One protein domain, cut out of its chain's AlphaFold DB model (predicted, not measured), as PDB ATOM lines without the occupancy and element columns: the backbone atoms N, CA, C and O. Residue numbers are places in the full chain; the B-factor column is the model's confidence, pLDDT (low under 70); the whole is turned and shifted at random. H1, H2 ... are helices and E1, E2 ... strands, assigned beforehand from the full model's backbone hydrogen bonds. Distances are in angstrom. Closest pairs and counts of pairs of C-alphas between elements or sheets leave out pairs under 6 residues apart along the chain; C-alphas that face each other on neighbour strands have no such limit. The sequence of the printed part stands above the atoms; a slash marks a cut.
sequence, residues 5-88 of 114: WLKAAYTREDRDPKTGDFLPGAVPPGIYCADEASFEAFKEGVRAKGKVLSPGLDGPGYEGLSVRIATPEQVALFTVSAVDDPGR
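What this domain is: This is residues 5 to 88 of the 114 residues of an uncharacterized protein of Methylobacterium gossipiicola (UniProt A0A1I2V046). A small three-stranded sheet, E1, E2 and E3, has H1 over one face and H2 crossing the other; the length of the whole runs from the long loop of residues 8 to 29 at one end, with Lys 18, to the last residue of H1, Ala 48, at the other, the C-alphas of these two being the farthest apart at 45.7 A, and a second long loop, residues 49 to 64, leads from H1 back to E3. Of 84 printed residues, under half are in named elements, in the order E1, E2, H1, E3, H2; the class is mixed. The sheet, E1, E2, E3, is mixed. It is only just loose, close to compact, with radius of gyration of the C-alphas 14.3 A and spans 44 by 28 by 24 A.

How they stand to each other: E1, residues 5 to 7, and E2, residues 30 to 33, form an antiparallel hairpin; N 5 and O 32 are within hydrogen-bond range, 2.8 A. H1, residues 36 to 48, runs along E2, 17 degrees on the local plane. E3, residues 65 to 69, is parallel to E2; N 31 and O 66 are 2.8 A apart. H2, residues 72 to 83, is on the opposite face.

Where its parts are: C-alpha 5 is at (-24.350, -30.075, 15.525). H1 measures 18.2 A, H2 17.1 A.

The domain as a whole: Residues 80 to 88 have pLDDT under 70.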
ATOM      1  N   TRP A   5     -25.261 -29.360  16.415       89.69
ATOM      2  CA  TRP A   5     -24.350 -30.075  15.525       89.69
ATOM      3  C   TRP A   5     -24.907 -30.147  14.108       89.69
ATOM      4  O   TRP A   5     -26.118 -30.160  13.891       89.69
ATOM      5  N   LEU A   6     -24.002 -30.204  13.134       87.44
ATOM      6  CA  LEU A   6     -24.326 -30.336  11.720       87.44
ATOM      7  C   LEU A   6     -23.639 -31.583  11.169       87.44
ATOM      8  O   LEU A   6     -22.410 -31.635  11.117       87.44
ATOM      9  N   LYS A   7     -24.434 -32.540  10.687       87.50
ATOM     10  CA  LYS A   7     -23.951 -33.638   9.848       87.50
ATOM     11  C   LYS A   7     -24.348 -33.344   8.406       87.50
ATOM     12  O   LYS A   7     -25.499 -33.521   8.026       87.50
ATOM     13  N   ALA A   8     -23.403 -32.847   7.609       84.00
ATOM     14  CA  ALA A   8     -23.685 -32.421   6.235       84.00
ATOM     15  C   ALA A   8     -23.871 -33.598   5.261       84.00
ATOM     16  O   ALA A   8     -24.613 -33.490   4.291       84.00
ATOM     17  N   ALA A   9     -23.193 -34.717   5.518       87.12
ATOM     18  CA  ALA A   9     -23.246 -35.928   4.713       87.12
ATOM     19  C   ALA A   9     -22.839 -37.140   5.562       87.12
ATOM     20  O   ALA A   9     -22.286 -36.986   6.655       87.12
ATOM     21  N   TYR A  10     -23.083 -38.339   5.041       85.75
ATOM     22  CA  TYR A  10     -22.491 -39.553   5.594       85.75
ATOM     23  C   TYR A  10     -20.973 -39.559   5.388       85.75
ATOM     24  O   TYR A  10     -20.484 -39.215   4.308       85.75
ATOM     25  N   THR A  11     -20.238 -39.972   6.412       85.25
ATOM     26  CA  THR A  11     -18.791 -40.177   6.393       85.25
ATOM     27  C   THR A  11     -18.475 -41.652   6.141       85.25
ATOM     28  O   THR A  11     -19.363 -42.500   6.032       85.25
ATOM     29  N   ARG A  12     -17.182 -41.976   6.029       84.69
ATOM     30  CA  ARG A  12     -16.723 -43.369   5.924       84.69
ATOM     31  C   ARG A  12     -17.081 -44.192   7.167       84.69
ATOM     32  O   ARG A  12     -17.229 -45.397   7.054       84.69
ATOM     33  N   GLU A  13     -17.227 -43.545   8.318       84.75
ATOM     34  CA  GLU A  13     -17.552 -44.188   9.596       84.75
ATOM     35  C   GLU A  13     -19.006 -44.652   9.656       84.75
ATOM     36  O   GLU A  13     -19.312 -45.595  10.370       84.75
ATOM     37  N   ASP A  14     -19.897 -44.031   8.878       86.56
ATOM     38  CA  ASP A  14     -21.298 -44.446   8.791       86.56
ATOM     39  C   ASP A  14     -21.499 -45.670   7.884       86.56
ATOM     40  O   ASP A  14     -22.635 -46.110   7.695       86.56
ATOM     41  N   ARG A  15     -20.432 -46.185   7.258       89.19
ATOM     42  CA  ARG A  15     -20.506 -47.235   6.239       89.19
ATOM     43  C   ARG A  15     -19.689 -48.459   6.626       89.19
ATOM     44  O   ARG A  15     -18.583 -48.339   7.150       89.19
ATOM     45  N   ASP A  16     -20.209 -49.637   6.302       90.19
ATOM     46  CA  ASP A  16     -19.463 -50.882   6.415       90.19
ATOM     47  C   ASP A  16     -18.244 -50.828   5.471       90.19
ATOM     48  O   ASP A  16     -18.395 -50.564   4.274       90.19
ATOM     49  N   PRO A  17     -17.016 -51.060   5.966       86.69
ATOM     50  CA  PRO A  17     -15.810 -50.932   5.152       86.69
ATOM     51  C   PRO A  17     -15.662 -52.027   4.085       86.69
ATOM     52  O   PRO A  17     -14.843 -51.867   3.180       86.69
ATOM     53  N   LYS A  18     -16.395 -53.139   4.201       91.25
ATOM     54  CA  LYS A  18     -16.384 -54.265   3.260       91.25
ATOM     55  C   LYS A  18     -17.502 -54.148   2.230       91.25
ATOM     56  O   LYS A  18     -17.243 -54.415   1.060       91.25
ATOM     57  N   THR A  19     -18.715 -53.780   2.645       91.62
ATOM     58  CA  THR A  19     -19.878 -53.742   1.735       91.62
ATOM     59  C   THR A  19     -20.177 -52.345   1.195       91.62
ATOM     60  O   THR A  19     -20.727 -52.212   0.107       91.62
ATOM     61  N   GLY A  20     -19.773 -51.294   1.912       87.06
ATOM     62  CA  GLY A  20     -20.095 -49.905   1.585       87.06
ATOM     63  C   GLY A  20     -21.512 -49.479   1.979       87.06
ATOM     64  O   GLY A  20     -21.846 -48.304   1.797       87.06
ATOM     65  N   ASP A  21     -22.319 -50.391   2.530       91.12
ATOM     66  CA  ASP A  21     -23.673 -50.114   3.011       91.12
ATOM     67  C   ASP A  21     -23.653 -49.272   4.284       91.12
ATOM     68  O   ASP A  21     -22.658 -49.237   5.008       91.12
ATOM     69  N   PHE A  22     -24.764 -48.603   4.588       89.00
ATOM     70  CA  PHE A  22     -24.893 -47.873   5.844       89.00
ATOM     71  C   PHE A  22     -24.943 -48.826   7.035       89.00
ATOM     72  O   PHE A  22     -25.709 -49.792   7.044       89.00
ATOM     73  N   LEU A  23     -24.152 -48.518   8.062       89.62
ATOM     74  CA  LEU A  23     -24.184 -49.255   9.314       89.62
ATOM     75  C   LEU A  23     -25.553 -49.091   9.994       89.62
ATOM     76  O   LEU A  23     -26.151 -48.010   9.938       89.62
ATOM     77  N   PRO A  24     -26.053 -50.126  10.691       84.88
ATOM     78  CA  PRO A  24     -27.205 -49.979  11.567       84.88
ATOM     79  C   PRO A  24     -26.964 -48.859  12.587       84.88
ATOM     80  O   PRO A  24     -25.961 -48.862  13.296       84.88
ATOM     81  N   GLY A  25     -27.877 -47.889  12.646       82.94
ATOM     82  CA  GLY A  25     -27.731 -46.711  13.509       82.94
ATOM     83  C   GLY A  25     -26.903 -45.567  12.912       82.94
ATOM     84  O   GLY A  25     -26.681 -44.577  13.607       82.94
ATOM     85  N   ALA A  26     -26.485 -45.661  11.641       86.81
ATOM     86  CA  ALA A  26     -25.877 -44.547  10.920       86.81
ATOM     87  C   ALA A  26     -26.755 -43.296  11.036       86.81
ATOM     88  O   ALA A  26     -27.953 -43.309  10.738       86.81
ATOM     89  N   VAL A  27     -26.148 -42.203  11.487       86.81
ATOM     90  CA  VAL A  27     -26.882 -40.968  11.743       86.81
ATOM     91  C   VAL A  27     -27.135 -40.267  10.407       86.81
ATOM     92  O   VAL A  27     -26.173 -39.974   9.697       86.81
ATOM     93  N   PRO A  28     -28.387 -39.975  10.027       87.62
ATOM     94  CA  PRO A  28     -28.659 -39.298   8.766       87.62
ATOM     95  C   PRO A  28     -28.102 -37.863   8.739       87.62
ATOM     96  O   PRO A  28     -27.919 -37.236   9.781       87.62
ATOM     97  N   PRO A  29     -27.849 -37.286   7.552       88.75
ATOM     98  CA  PRO A  29     -27.514 -35.874   7.442       88.75
ATOM     99  C   PRO A  29     -28.628 -34.979   8.007       88.75
ATOM    100  O   PRO A  29     -29.820 -35.227   7.792       88.75
ATOM    101  N   GLY A  30     -28.240 -33.933   8.732       90.75
ATOM    102  CA  GLY A  30     -29.174 -33.047   9.416       90.75
ATOM    103  C   GLY A  30     -28.522 -32.101  10.420       90.75
ATOM    104  O   GLY A  30     -27.312 -32.137  10.670       90.75
ATOM    105  N   ILE A  31     -29.362 -31.247  10.993       91.06
ATOM    106  CA  ILE A  31     -29.048 -30.357  12.106       91.06
ATOM    107  C   ILE A  31     -29.595 -31.001  13.378       91.06
ATOM    108  O   ILE A  31     -30.773 -31.345  13.447       91.06
ATOM    109  N   TYR A  32     -28.740 -31.147  14.381       91.75
ATOM    110  CA  TYR A  32     -29.048 -31.837  15.625       91.75
ATOM    111  C   TYR A  32     -28.930 -30.870  16.798       91.75
ATOM    112  O   TYR A  32     -27.861 -30.314  17.046       91.75
ATOM    113  N   CYS A  33     -30.028 -30.663  17.514       91.00
ATOM    114  CA  CYS A  33     -30.093 -29.867  18.734       91.00
ATOM    115  C   CYS A  33     -29.928 -30.788  19.947       91.00
ATOM    116  O   CYS A  33     -30.533 -31.854  19.979       91.00
ATOM    117  N   ALA A  34     -29.138 -30.391  20.945       90.06
ATOM    118  CA  ALA A  34     -28.920 -31.218  22.138       90.06
ATOM    119  C   ALA A  34     -30.191 -31.491  22.949       90.06
ATOM    120  O   ALA A  34     -30.332 -32.557  23.535       90.06
ATOM    121  N   ASP A  35     -31.095 -30.522  22.979       90.31
ATOM    122  CA  ASP A  35     -32.324 -30.553  23.757       90.31
ATOM    123  C   ASP A  35     -33.376 -29.619  23.137       90.31
ATOM    124  O   ASP A  35     -33.126 -28.906  22.157       90.31
ATOM    125  N   GLU A  36     -34.572 -29.628  23.722       89.94
ATOM    126  CA  GLU A  36     -35.694 -28.790  23.300       89.94
ATOM    127  C   GLU A  36     -35.388 -27.290  23.438       89.94
ATOM    128  O   GLU A  36     -35.715 -26.503  22.551       89.94
ATOM    129  N   ALA A  37     -34.666 -26.887  24.489       88.88
ATOM    130  CA  ALA A  37     -34.231 -25.501  24.658       88.88
ATOM    131  C   ALA A  37     -33.314 -25.051  23.505       88.88
ATOM    132  O   ALA A  37     -33.420 -23.929  23.004       88.88
ATOM    133  N   SER A  38     -32.437 -25.943  23.045       87.88
ATOM    134  CA  SER A  38     -31.550 -25.702  21.913       87.88
ATOM    135  C   SER A  38     -32.300 -25.620  20.592       87.88
ATOM    136  O   SER A  38     -31.938 -24.829  19.718       87.88
ATOM    137  N   PHE A  39     -33.364 -26.406  20.459       90.69
ATOM    138  CA  PHE A  39     -34.248 -26.383  19.306       90.69
ATOM    139  C   PHE A  39     -35.065 -25.085  19.216       90.69
ATOM    140  O   PHE A  39     -35.123 -24.465  18.150       90.69
ATOM    141  N   GLU A  40     -35.622 -24.605  20.328       89.94
ATOM    142  CA  GLU A  40     -36.344 -23.327  20.349       89.94
ATOM    143  C   GLU A  40     -35.415 -22.141  20.069       89.94
ATOM    144  O   GLU A  40     -35.716 -21.306  19.215       89.94
ATOM    145  N   ALA A  41     -34.224 -22.116  20.667       88.69
ATOM    146  CA  ALA A  41     -33.224 -21.096  20.356       88.69
ATOM    147  C   ALA A  41     -32.782 -21.133  18.877       88.69
ATOM    148  O   ALA A  41     -32.523 -20.088  18.270       88.69
ATOM    149  N   PHE A  42     -32.726 -22.320  18.259       89.25
ATOM    150  CA  PHE A  42     -32.488 -22.443  16.820       89.25
ATOM    151  C   PHE A  42     -33.637 -21.832  16.007       89.25
ATOM    152  O   PHE A  42     -33.378 -21.032  15.104       89.25
ATOM    153  N   LYS A  43     -34.898 -22.135  16.344       90.31
ATOM    154  CA  LYS A  43     -36.084 -21.537  15.701       90.31
ATOM    155  C   LYS A  43     -36.084 -20.016  15.803       90.31
ATOM    156  O   LYS A  43     -36.316 -19.337  14.799       90.31
ATOM    157  N   GLU A  44     -35.787 -19.474  16.981       89.44
ATOM    158  CA  GLU A  44     -35.656 -18.031  17.190       89.44
ATOM    159  C   GLU A  44     -34.549 -17.436  16.318       89.44
ATOM    160  O   GLU A  44     -34.770 -16.431  15.639       89.44
ATOM    161  N   GLY A  45     -33.385 -18.088  16.257       88.00
ATOM    162  CA  GLY A  45     -32.273 -17.670  15.407       88.00
ATOM    163  C   GLY A  45     -32.601 -17.702  13.909       88.00
ATOM    164  O   GLY A  45     -32.191 -16.805  13.168       88.00
ATOM    165  N   VAL A  46     -33.364 -18.698  13.452       89.94
ATOM    166  CA  VAL A  46     -33.859 -18.798  12.067       89.94
ATOM    167  C   VAL A  46     -34.844 -17.667  11.765       89.94
ATOM    168  O   VAL A  46     -34.686 -16.967  10.759       89.94
ATOM    169  N   ARG A  47     -35.794 -17.415  12.672       88.94
ATOM    170  CA  ARG A  47     -36.777 -16.330  12.552       88.94
ATOM    171  C   ARG A  47     -36.117 -14.953  12.546       88.94
ATOM    172  O   ARG A  47     -36.473 -14.113  11.722       88.94
ATOM    173  N   ALA A  48     -35.131 -14.724  13.411       89.44
ATOM    174  CA  ALA A  48     -34.377 -13.472  13.472       89.44
ATOM    175  C   ALA A  48     -33.612 -13.180  12.168       89.44
ATOM    176  O   ALA A  48     -33.395 -12.022  11.819       89.44
ATOM    177  N   LYS A  49     -33.243 -14.225  11.416       88.12
ATOM    178  CA  LYS A  49     -32.632 -14.120  10.083       88.12
ATOM    179  C   LYS A  49     -33.654 -13.956   8.951       88.12
ATOM    180  O   LYS A  49     -33.260 -13.976   7.788       88.12
ATOM    181  N   GLY A  50     -34.945 -13.824   9.266       88.69
ATOM    182  CA  GLY A  50     -36.023 -13.720   8.280       88.69
ATOM    183  C   GLY A  50     -36.246 -15.003   7.478       88.69
ATOM    184  O   GLY A  50     -36.802 -14.947   6.384       88.69
ATOM    185  N   LYS A  51     -35.786 -16.150   7.988       89.81
ATOM    186  CA  LYS A  51     -35.951 -17.461   7.351       89.81
ATOM    187  C   LYS A  51     -37.070 -18.246   8.030       89.81
ATOM    188  O   LYS A  51     -37.449 -17.958   9.164       89.81
ATOM    189  N   VAL A  52     -37.593 -19.242   7.322       87.75
ATOM    190  CA  VAL A  52     -38.688 -20.100   7.784       87.75
ATOM    191  C   VAL A  52     -38.236 -21.552   7.715       87.75
ATOM    192  O   VAL A  52     -37.549 -21.942   6.770       87.75
ATOM    193  N   LEU A  53     -38.610 -22.340   8.723       89.06
ATOM    194  CA  LEU A  53     -38.437 -23.787   8.687       89.06
ATOM    195  C   LEU A  53     -39.504 -24.401   7.786       89.06
ATOM    196  O   LEU A  53     -40.693 -24.133   7.956       89.06
ATOM    197  N   SER A  54     -39.088 -25.230   6.838       88.75
ATOM    198  CA  SER A  54     -40.016 -25.991   6.010       88.75
ATOM    199  C   SER A  54     -40.613 -27.140   6.825       88.75
ATOM    200  O   SER A  54     -39.876 -27.790   7.562       88.75
ATOM    201  N   PRO A  55     -41.907 -27.457   6.702       84.25
ATOM    202  CA  PRO A  55     -42.426 -28.708   7.243       84.25
ATOM    203  C   PRO A  55     -41.785 -29.898   6.510       84.25
ATOM    204  O   PRO A  55     -41.554 -29.833   5.301       84.25
ATOM    205  N   GLY A  56     -41.492 -30.976   7.232       77.94
ATOM    206  CA  GLY A  56     -40.922 -32.206   6.683       77.94
ATOM    207  C   GLY A  56     -41.451 -33.433   7.421       77.94
ATOM    208  O   GLY A  56     -41.895 -33.331   8.564       77.94
ATOM    209  N   LEU A  57     -41.423 -34.587   6.748       71.88
ATOM    210  CA  LEU A  57     -41.907 -35.865   7.291       71.88
ATOM    211  C   LEU A  57     -41.143 -36.285   8.555       71.88
ATOM    212  O   LEU A  57     -41.751 -36.756   9.508       71.88
ATOM    213  N   ASP A  58     -39.834 -36.029   8.590       73.50
ATOM    214  CA  ASP A  58     -38.951 -36.381   9.710       73.50
ATOM    215  C   ASP A  58     -38.720 -35.212  10.686       73.50
ATOM    216  O   ASP A  58     -37.726 -35.193  11.418       73.50
ATOM    217  N   GLY A  59     -39.599 -34.206  10.648       77.50
ATOM    218  CA  GLY A  59     -39.471 -32.957  11.393       77.50
ATOM    219  C   GLY A  59     -39.210 -31.738  10.500       77.50
ATOM    220  O   GLY A  59     -39.144 -31.845   9.271       77.50
ATOM    221  N   PRO A  60     -39.095 -30.543  11.101       89.19
ATOM    222  CA  PRO A  60     -38.874 -29.316  10.352       89.19
ATOM    223  C   PRO A  60     -37.518 -29.324   9.648       89.19
ATOM    224  O   PRO A  60     -36.525 -29.810  10.176       89.19
ATOM    225  N   GLY A  61     -37.477 -28.752   8.452       90.31
ATOM    226  CA  GLY A  61     -36.288 -28.605   7.632       90.31
ATOM    227  C   GLY A  61     -35.776 -27.168   7.594       90.31
ATOM    228  O   GLY A  61     -36.539 -26.204   7.658       90.31
ATOM    229  N   TYR A  62     -34.467 -27.019   7.457       89.19
ATOM    230  CA  TYR A  62     -33.785 -25.752   7.249       89.19
ATOM    231  C   TYR A  62     -32.736 -25.934   6.152       89.19
ATOM    232  O   TYR A  62     -31.860 -26.785   6.269       89.19
ATOM    233  N   GLU A  63     -32.836 -25.150   5.075       85.50
ATOM    234  CA  GLU A  63     -31.890 -25.194   3.941       85.50
ATOM    235  C   GLU A  63     -31.710 -26.601   3.331       85.50
ATOM    236  O   GLU A  63     -30.621 -26.984   2.919       85.50
ATOM    237  N   GLY A  64     -32.793 -27.383   3.271       84.06
ATOM    238  CA  GLY A  64     -32.774 -28.746   2.723       84.06
ATOM    239  C   GLY A  64     -32.270 -29.820   3.693       84.06
ATOM    240  O   GLY A  64     -32.226 -30.990   3.324       84.06
ATOM    241  N   LEU A  65     -31.933 -29.454   4.932       88.25
ATOM    242  CA  LEU A  65     -31.555 -30.384   5.995       88.25
ATOM    243  C   LEU A  65     -32.681 -30.524   7.012       88.25
ATOM    244  O   LEU A  65     -33.311 -29.541   7.384       88.25
ATOM    245  N   SER A  66     -32.905 -31.738   7.502       90.50
ATOM    246  CA  SER A  66     -33.823 -31.981   8.619       90.50
ATOM    247  C   SER A  66     -33.226 -31.467   9.931       90.50
ATOM    248  O   SER A  66     -32.018 -31.554  10.149       90.50
ATOM    249  N   VAL A  67     -34.073 -30.927  10.801       90.56
ATOM    250  CA  VAL A  67     -33.716 -30.424  12.128       90.56
ATOM    251  C   VAL A  67     -34.335 -31.352  13.164       90.56
ATOM    252  O   VAL A  67     -35.549 -31.553  13.175       90.56
ATOM    253  N   ARG A  68     -33.499 -31.935  14.022       91.19
ATOM    254  CA  ARG A  68     -33.883 -32.972  14.986       91.19
ATOM    255  C   ARG A  68     -33.346 -32.649  16.375       91.19
ATOM    256  O   ARG A  68     -32.300 -32.018  16.506       91.19
ATOM    257  N   ILE A  69     -34.034 -33.127  17.408       91.38
ATOM    258  CA  ILE A  69     -33.470 -33.196  18.760       91.38
ATOM    259  C   ILE A  69     -32.670 -34.499  18.845       91.38
ATOM    260  O   ILE A  69     -33.173 -35.560  18.474       91.38
ATOM    261  N   ALA A  70     -31.410 -34.401  19.256       90.12
ATOM    262  CA  ALA A  70     -30.502 -35.529  19.363       90.12
ATOM    263  C   ALA A  70     -30.896 -36.436  20.534       90.12
ATOM    264  O   ALA A  70     -31.241 -35.954  21.613       90.12
ATOM    265  N   THR A  71     -30.801 -37.753  20.343       89.69
ATOM    266  CA  THR A  71     -30.894 -38.695  21.468       89.69
ATOM    267  C   THR A  71     -29.640 -38.597  22.349       89.69
ATOM    268  O   THR A  71     -28.600 -38.126  21.875       89.69
ATOM    269  N   PRO A  72     -29.675 -39.057  23.614       86.81
ATOM    270  CA  PRO A  72     -28.491 -39.063  24.477       86.81
ATOM    271  C   PRO A  72     -27.278 -39.765  23.843       86.81
ATOM    272  O   PRO A  72     -26.150 -39.286  23.957       86.81
ATOM    273  N   GLU A  73     -27.510 -40.857  23.113       84.81
ATOM    274  CA  GLU A  73     -26.475 -41.604  22.395       84.81
ATOM    275  C   GLU A  73     -25.870 -40.771  21.259       84.81
ATOM    276  O   GLU A  73     -24.651 -40.748  21.083       84.81
ATOM    277  N   GLN A  74     -26.702 -40.033  20.516       86.56
ATOM    278  CA  GLN A  74     -26.241 -39.120  19.466       86.56
ATOM    279  C   GLN A  74     -25.456 -37.941  20.049       86.56
ATOM    280  O   GLN A  74     -24.429 -37.561  19.493       86.56
ATOM    281  N   VAL A  75     -25.885 -37.388  21.189       85.56
ATOM    282  CA  VAL A  75     -25.150 -36.326  21.894       85.56
ATOM    283  C   VAL A  75     -23.765 -36.814  22.321       85.56
ATOM    284  O   VAL A  75     -22.777 -36.108  22.101       85.56
ATOM    285  N   ALA A  76     -23.673 -38.022  22.885       83.44
ATOM    286  CA  ALA A  76     -22.394 -38.626  23.247       83.44
ATOM    287  C   ALA A  76     -21.494 -38.806  22.013       83.44
ATOM    288  O   ALA A  76     -20.341 -38.370  22.030       83.44
ATOM    289  N   LEU A  77     -22.043 -39.351  20.922       80.38
ATOM    290  CA  LEU A  77     -21.325 -39.545  19.661       80.38
ATOM    291  C   LEU A  77     -20.776 -38.222  19.106       80.38
ATOM    292  O   LEU A  77     -19.582 -38.108  18.838       80.38
ATOM    293  N   PHE A  78     -21.621 -37.196  18.986       82.38
ATOM    294  CA  PHE A  78     -21.207 -35.899  18.451       82.38
ATOM    295  C   PHE A  78     -20.193 -35.182  19.340       82.38
ATOM    296  O   PHE A  78     -19.343 -34.450  18.832       82.38
ATOM    297  N   THR A  79     -20.274 -35.370  20.658       78.00
ATOM    298  CA  THR A  79     -19.334 -34.759  21.605       78.00
ATOM    299  C   THR A  79     -17.942 -35.368  21.463       78.00
ATOM    300  O   THR A  79     -16.965 -34.621  21.442       78.00
ATOM    301  N   VAL A  80     -17.841 -36.690  21.296       66.25
ATOM    302  CA  VAL A  80     -16.559 -37.377  21.060       66.25
ATOM    303  C   VAL A  80     -15.956 -36.940  19.722       66.25
ATOM    304  O   VAL A  80     -14.823 -36.463  19.686       66.25
ATOM    305  N   SER A  81     -16.733 -36.977  18.635       60.03
ATOM    306  CA  SER A  81     -16.246 -36.575  17.306       60.03
ATOM    307  C   SER A  81     -15.875 -35.090  17.202       60.03
ATOM    308  O   SER A  81     -15.053 -34.721  16.370       60.03
ATOM    309  N   ALA A  82     -16.461 -34.214  18.025       56.94
ATOM    310  CA  ALA A  82     -16.095 -32.797  18.046       56.94
ATOM    311  C   ALA A  82     -14.703 -32.542  18.654       56.94
ATOM    312  O   ALA A  82     -14.102 -31.506  18.359       56.94
ATOM    313  N   VAL A  83     -14.214 -33.455  19.500       45.53
ATOM    314  CA  VAL A  83     -12.905 -33.373  20.167       45.53
ATOM    315  C   VAL A  83     -11.819 -34.086  19.349       45.53
ATOM    316  O   VAL A  83     -10.678 -33.634  19.344       45.53
ATOM    317  N   ASP A  84     -12.180 -35.131  18.601       37.62
ATOM    318  CA  ASP A  84     -11.274 -35.985  17.812       37.62
ATOM    319  C   ASP A  84     -11.017 -35.499  16.367       37.62
ATOM    320  O   ASP A  84     -10.700 -36.291  15.483       37.62
ATOM    321  N   ASP A  85     -11.138 -34.196  16.082       41.97
ATOM    322  CA  ASP A  85     -10.757 -33.632  14.776       41.97
ATOM    323  C   ASP A  85      -9.329 -33.034  14.834       41.97
ATOM    324  O   ASP A  85      -9.169 -31.837  15.101       41.97
ATOM    325  N   PRO A  86      -8.260 -33.817  14.564       40.09
ATOM    326  CA  PRO A  86      -6.886 -33.310  14.500       40.09
ATOM    327  C   PRO A  86      -6.621 -32.421  13.268       40.09
ATOM    328  O   PRO A  86      -5.513 -31.904  13.109       40.09
ATOM    329  N   GLY A  87      -7.608 -32.229  12.382       44.62
ATOM    330  CA  GLY A  87      -7.528 -31.394  11.179       44.62
ATOM    331  C   GLY A  87      -8.238 -30.040  11.299       44.62
ATOM    332  O   GLY A  87      -8.004 -29.145  10.474       44.62
ATOM    333  N   ARG A  88      -9.066 -29.832  12.327       42.12
ATOM    334  CA  ARG A  88      -9.799 -28.587  12.556       42.12
ATOM    335  C   ARG A  88      -8.853 -27.552  13.142       42.12
ATOM    336  O   ARG A  88      -8.852 -27.250  14.334       42.12
TER     337      ARG A  88